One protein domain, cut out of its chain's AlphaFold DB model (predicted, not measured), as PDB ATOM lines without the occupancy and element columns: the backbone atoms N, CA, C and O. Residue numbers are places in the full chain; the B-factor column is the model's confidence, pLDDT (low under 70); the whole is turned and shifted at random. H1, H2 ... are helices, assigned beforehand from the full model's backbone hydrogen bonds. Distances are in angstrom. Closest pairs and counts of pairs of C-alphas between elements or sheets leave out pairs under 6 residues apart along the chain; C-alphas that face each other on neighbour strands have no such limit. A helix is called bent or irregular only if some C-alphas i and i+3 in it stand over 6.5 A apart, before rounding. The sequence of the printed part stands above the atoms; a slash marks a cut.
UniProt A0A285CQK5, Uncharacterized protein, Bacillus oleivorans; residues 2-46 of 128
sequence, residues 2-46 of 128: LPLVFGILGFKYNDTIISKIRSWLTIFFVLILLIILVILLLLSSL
ATOM      1  N   LEU A   2     113.692 254.887 242.601       50.09
ATOM      2  CA  LEU A   2     112.557 255.794 242.329       50.09
ATOM      3  C   LEU A   2     111.867 255.684 240.942       50.09
ATOM      4  O   LEU A   2     110.649 255.845 240.903       50.09
ATOM      5  N   PRO A   3     112.548 255.397 239.810       55.28
ATOM      6  CA  PRO A   3     111.882 255.447 238.501       55.28
ATOM      7  C   PRO A   3     110.901 254.285 238.268       55.28
ATOM      8  O   PRO A   3     109.951 254.427 237.506       55.28
ATOM      9  N   LEU A   4     111.069 253.162 238.978       51.38
ATOM     10  CA  LEU A   4     110.156 252.017 238.891       51.38
ATOM     11  C   LEU A   4     108.806 252.303 239.575       51.38
ATOM     12  O   LEU A   4     107.760 251.851 239.120       51.38
ATOM     13  N   VAL A   5     108.825 253.096 240.651       57.19
ATOM     14  CA  VAL A   5     107.633 253.424 241.448       57.19
ATOM     15  C   VAL A   5     106.727 254.409 240.701       57.19
ATOM     16  O   VAL A   5     105.510 254.245 240.717       57.19
ATOM     17  N   PHE A   6     107.302 255.362 239.957       56.75
ATOM     18  CA  PHE A   6     106.529 256.252 239.078       56.75
ATOM     19  C   PHE A   6     105.937 255.526 237.862       56.75
ATOM     20  O   PHE A   6     104.826 255.856 237.453       56.75
ATOM     21  N   GLY A   7     106.618 254.501 237.333       56.91
ATOM     22  CA  GLY A   7     106.079 253.658 236.257       56.91
ATOM     23  C   GLY A   7     104.829 252.869 236.671       56.91
ATOM     24  O   GLY A   7     103.897 252.738 235.883       56.91
ATOM     25  N   ILE A   8     104.773 252.402 237.925       56.09
ATOM     26  CA  ILE A   8     103.638 251.629 238.464       56.09
ATOM     27  C   ILE A   8     102.508 252.552 238.958       56.09
ATOM     28  O   ILE A   8     101.332 252.239 238.776       56.09
ATOM     29  N   LEU A   9     102.831 253.719 239.532       51.56
ATOM     30  CA  LEU A   9     101.829 254.702 239.970       51.56
ATOM     31  C   LEU A   9     101.177 255.457 238.800       51.56
ATOM     32  O   LEU A   9     100.000 255.789 238.895       51.56
ATOM     33  N   GLY A  10     101.883 255.673 237.684       52.78
ATOM     34  CA  GLY A  10     101.334 256.333 236.489       52.78
ATOM     35  C   GLY A  10     100.267 255.523 235.737       52.78
ATOM     36  O   GLY A  10      99.517 256.088 234.945       52.78
ATOM     37  N   PHE A  11     100.163 254.217 236.007       52.81
ATOM     38  CA  PHE A  11      99.101 253.347 235.486       52.81
ATOM     39  C   PHE A  11      97.862 253.300 236.393       52.81
ATOM     40  O   PHE A  11      96.821 252.771 235.999       52.81
ATOM     41  N   LYS A  12      97.953 253.850 237.611       63.59
ATOM     42  CA  LYS A  12      96.858 253.860 238.575       63.59
ATOM     43  C   LYS A  12      96.132 255.204 238.499       63.59
ATOM     44  O   LYS A  12      96.588 256.197 239.051       63.59
ATOM     45  N   TYR A  13      94.956 255.159 237.873       55.50
ATOM     46  CA  TYR A  13      93.913 256.192 237.854       55.50
ATOM     47  C   TYR A  13      93.987 257.234 236.723       55.50
ATOM     48  O   TYR A  13      94.338 258.391 236.930       55.50
ATOM     49  N   ASN A  14      93.549 256.828 235.526       52.06
ATOM     50  CA  ASN A  14      92.471 257.549 234.838       52.06
ATOM     51  C   ASN A  14      91.904 256.705 233.682       52.06
ATOM     52  O   ASN A  14      92.407 256.715 232.554       52.06
ATOM     53  N   ASP A  15      90.790 256.025 233.956       60.28
ATOM     54  CA  ASP A  15      89.861 255.473 232.960       60.28
ATOM     55  C   ASP A  15      89.102 256.593 232.216       60.28
ATOM     56  O   ASP A  15      87.899 256.520 231.973       60.28
ATOM     57  N   THR A  16      89.780 257.685 231.862       67.62
ATOM     58  CA  THR A  16      89.176 258.751 231.069       67.62
ATOM     59  C   THR A  16      89.052 258.267 229.630       67.62
ATOM     60  O   THR A  16      89.996 257.725 229.064       67.62
ATOM     61  N   ILE A  17      87.909 258.508 228.994       68.62
ATOM     62  CA  ILE A  17      87.640 258.154 227.588       68.62
ATOM     63  C   ILE A  17      88.793 258.586 226.648       68.62
ATOM     64  O   ILE A  17      89.126 257.879 225.702       68.62
ATOM     65  N   ILE A  18      89.487 259.682 226.975       71.31
ATOM     66  CA  ILE A  18      90.663 260.208 226.260       71.31
ATOM     67  C   ILE A  18      91.851 259.225 226.242       71.31
ATOM     68  O   ILE A  18      92.502 259.080 225.207       71.31
ATOM     69  N   SER A  19      92.150 258.528 227.346       72.31
ATOM     70  CA  SER A  19      93.263 257.565 227.396       72.31
ATOM     71  C   SER A  19      92.963 256.320 226.553       72.31
ATOM     72  O   SER A  19      93.848 255.833 225.845       72.31
ATOM     73  N   LYS A  20      91.696 255.880 226.536       74.31
ATOM     74  CA  LYS A  20      91.196 254.777 225.695       74.31
ATOM     75  C   LYS A  20      91.229 255.132 224.205       74.31
ATOM     76  O   LYS A  20      91.754 254.349 223.418       74.31
ATOM     77  N   ILE A  21      90.773 256.334 223.829       78.94
ATOM     78  CA  ILE A  21      90.840 256.837 222.443       78.94
ATOM     79  C   ILE A  21      92.291 256.924 221.968       78.94
ATOM     80  O   ILE A  21      92.610 256.436 220.888       78.94
ATOM     81  N   ARG A  22      93.191 257.492 222.782       81.62
ATOM     82  CA  ARG A  22      94.616 257.585 222.439       81.62
ATOM     83  C   ARG A  22      95.237 256.204 222.220       81.62
ATOM     84  O   ARG A  22      95.973 256.023 221.258       81.62
ATOM     85  N   SER A  23      94.912 255.232 223.075       81.50
ATOM     86  CA  SER A  23      95.403 253.856 222.935       81.50
ATOM     87  C   SER A  23      94.887 253.183 221.659       81.50
ATOM     88  O   SER A  23      95.656 252.540 220.947       81.50
ATOM     89  N   TRP A  24      93.604 253.336 221.334       81.06
ATOM     90  CA  TRP A  24      93.042 252.790 220.096       81.06
ATOM     91  C   TRP A  24      93.622 253.453 218.852       81.06
ATOM     92  O   TRP A  24      93.941 252.760 217.890       81.06
ATOM     93  N   LEU A  25      93.851 254.765 218.902       87.69
ATOM     94  CA  LEU A  25      94.508 255.500 217.829       87.69
ATOM     95  C   LEU A  25      95.925 254.965 217.584       87.69
ATOM     96  O   LEU A  25      96.293 254.717 216.441       87.69
ATOM     97  N   THR A  26      96.700 254.709 218.645       90.50
ATOM     98  CA  THR A  26      98.041 254.120 218.496       90.50
ATOM     99  C   THR A  26      98.006 252.715 217.901       90.50
ATOM    100  O   THR A  26      98.804 252.421 217.018       90.50
ATOM    101  N   ILE A  27      97.059 251.866 218.316       90.00
ATOM    102  CA  ILE A  27      96.907 250.511 217.761       90.00
ATOM    103  C   ILE A  27      96.549 250.584 216.274       90.00
ATOM    104  O   ILE A  27      97.131 249.870 215.463       90.00
ATOM    105  N   PHE A  28      95.639 251.486 215.910       91.56
ATOM    106  CA  PHE A  28      95.245 251.718 214.525       91.56
ATOM    107  C   PHE A  28      96.419 252.197 213.660       91.56
ATOM    108  O   PHE A  28      96.636 251.662 212.576       91.56
ATOM    109  N   PHE A  29      97.226 253.142 214.155       92.62
ATOM    110  CA  PHE A  29      98.427 253.601 213.449       92.62
ATOM    111  C   PHE A  29      99.463 252.492 213.266       92.62
ATOM    112  O   PHE A  29     100.024 252.365 212.180       92.62
ATOM    113  N   VAL A  30      99.702 251.672 214.293       96.00
ATOM    114  CA  VAL A  30     100.623 250.529 214.196       96.00
ATOM    115  C   VAL A  30     100.111 249.508 213.182       96.00
ATOM    116  O   VAL A  30     100.892 249.011 212.374       96.00
ATOM    117  N   LEU A  31      98.805 249.231 213.173       95.88
ATOM    118  CA  LEU A  31      98.196 248.317 212.210       95.88
ATOM    119  C   LEU A  31      98.321 248.846 210.774       95.88
ATOM    120  O   LEU A  31      98.707 248.091 209.885       95.88
ATOM    121  N   ILE A  32      98.064 250.138 210.550       96.44
ATOM    122  CA  ILE A  32      98.270 250.784 209.245       96.44
ATOM    123  C   ILE A  32      99.729 250.677 208.808       96.44
ATOM    124  O   ILE A  32      99.992 250.297 207.669       96.44
ATOM    125  N   LEU A  33     100.676 250.982 209.698       96.12
ATOM    126  CA  LEU A  33     102.098 250.926 209.373       96.12
ATOM    127  C   LEU A  33     102.529 249.501 209.000       96.12
ATOM    128  O   LEU A  33     103.272 249.320 208.038       96.12
ATOM    129  N   LEU A  34     102.019 248.493 209.717       96.56
ATOM    130  CA  LEU A  34     102.260 247.085 209.412       96.56
ATOM    131  C   LEU A  34     101.702 246.706 208.034       96.56
ATOM    132  O   LEU A  34     102.393 246.058 207.254       96.56
ATOM    133  N   ILE A  35     100.479 247.136 207.713       96.06
ATOM    134  CA  ILE A  35      99.856 246.880 206.407       96.06
ATOM    135  C   ILE A  35     100.673 247.530 205.287       96.06
ATOM    136  O   ILE A  35     100.977 246.866 204.298       96.06
ATOM    137  N   ILE A  36     101.081 248.792 205.449       95.62
ATOM    138  CA  ILE A  36     101.928 249.495 204.474       95.62
ATOM    139  C   ILE A  36     103.248 248.744 204.274       95.62
ATOM    140  O   ILE A  36     103.653 248.522 203.136       95.62
ATOM    141  N   LEU A  37     103.894 248.302 205.358       93.62
ATOM    142  CA  LEU A  37     105.141 247.538 205.286       93.62
ATOM    143  C   LEU A  37     104.962 246.228 204.505       93.62
ATOM    144  O   LEU A  37     105.773 245.917 203.637       93.62
ATOM    145  N   VAL A  38     103.892 245.477 204.781       91.62
ATOM    146  CA  VAL A  38     103.585 244.224 204.075       91.62
ATOM    147  C   VAL A  38     103.327 244.480 202.588       91.62
ATOM    148  O   VAL A  38     103.846 243.747 201.749       91.62
ATOM    149  N   ILE A  39     102.583 245.535 202.244       89.56
ATOM    150  CA  ILE A  39     102.324 245.910 200.847       89.56
ATOM    151  C   ILE A  39     103.632 246.259 200.126       89.56
ATOM    152  O   ILE A  39     103.855 245.782 199.015       89.56
ATOM    153  N   LEU A  40     104.515 247.043 200.752       86.44
ATOM    154  CA  LEU A  40     105.816 247.394 200.174       86.44
ATOM    155  C   LEU A  40     106.687 246.154 199.930       86.44
ATOM    156  O   LEU A  40     107.296 246.041 198.869       86.44
ATOM    157  N   LEU A  41     106.700 245.203 200.869       80.81
ATOM    158  CA  LEU A  41     107.425 243.940 200.709       80.81
ATOM    159  C   LEU A  41     106.874 243.110 199.543       80.81
ATOM    160  O   LEU A  41     107.649 242.644 198.709       80.81
ATOM    161  N   LEU A  42     105.549 242.980 199.434       79.81
ATOM    162  CA  LEU A  42     104.913 242.261 198.327       79.81
ATOM    163  C   LEU A  42     105.239 242.905 196.974       79.81
ATOM    164  O   LEU A  42     105.652 242.202 196.054       79.81
ATOM    165  N   LEU A  43     105.136 244.233 196.866       75.50
ATOM    166  CA  LEU A  43     105.476 244.963 195.642       75.50
ATOM    167  C   LEU A  43     106.955 244.817 195.266       75.50
ATOM    168  O   LEU A  43     107.258 244.672 194.089       75.50
ATOM    169  N   SER A  44     107.863 244.806 196.244       67.19
ATOM    170  CA  SER A  44     109.297 244.598 195.989       67.19
ATOM    171  C   SER A  44     109.654 243.174 195.547       67.19
ATOM    172  O   SER A  44     110.712 242.968 194.966       67.19
ATOM    173  N   SER A  45     108.790 242.194 195.831       63.25
ATOM    174  CA  SER A  45     108.992 240.787 195.458       63.25
ATOM    175  C   SER A  45     108.439 240.427 194.078       63.25
ATOM    176  O   SER A  45     108.779 239.379 193.529       63.25
ATOM    177  N   LEU A  46     107.585 241.285 193.511       65.56
ATOM    178  CA  LEU A  46     107.133 241.163 192.132       65.56
ATOM    179  C   LEU A  46     108.280 241.637 191.246       65.56
ATOM    180  O   LEU A  46     108.403 242.830 190.970       65.56
TER     181      LEU A  46
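What this domain is: This is residues 2 to 46 of the 128 residues of an uncharacterized protein of Bacillus oleivorans (UniProt A0A285CQK5). The model is an open, flat L: the long helix H2 makes one arm, and the link of residues 10 to 16 with the short helix H1 at its far end makes the other, with nothing packed in the angle between them. H2 makes most of the length, and residues 2 to 46 stand free, with no C-alpha 8 or more apart along the chain within 10 A. The printed part has 45 residues with two named helices, H1 then H2, and no named strand; the class is all helix. It is extended, with a radius of gyration of the C-alphas of 17.3 A, and the C-alphas span 51 by 27 by 7 A.

Where its parts are: H1 is residues 2 to 9, beginning at C-alpha 2 at (112.557, 255.794, 242.329) and ending at C-alpha 9 at (101.829, 254.702, 239.970). Residues 10 to 16 follow in no named element. H2 is residues 17 to 45, 42.3 A from C-alpha 17 at (87.640, 258.154, 227.588) to C-alpha 45 at (108.992, 240.787, 195.458). Neither helix is bent or irregular.

How they stand to each other: H1 and H2 are apart, with no C-alpha of the one within 8 A of the other. The 7 residues between them make a short link. In H2 every O i to N i+4 pair is within hydrogen-bond range; in H1 3 of 4 are.

The domain as a whole: The two C-alphas farthest apart are those of Leu 2 and Leu 46, 52.6 A. The printed part has no cut and no long link. The mean pLDDT of the printed part is 74.8; it is under 70 at residues 2 to 17 and 44 to 46. The mean pLDDT is 54 for H1 and 85 for H2.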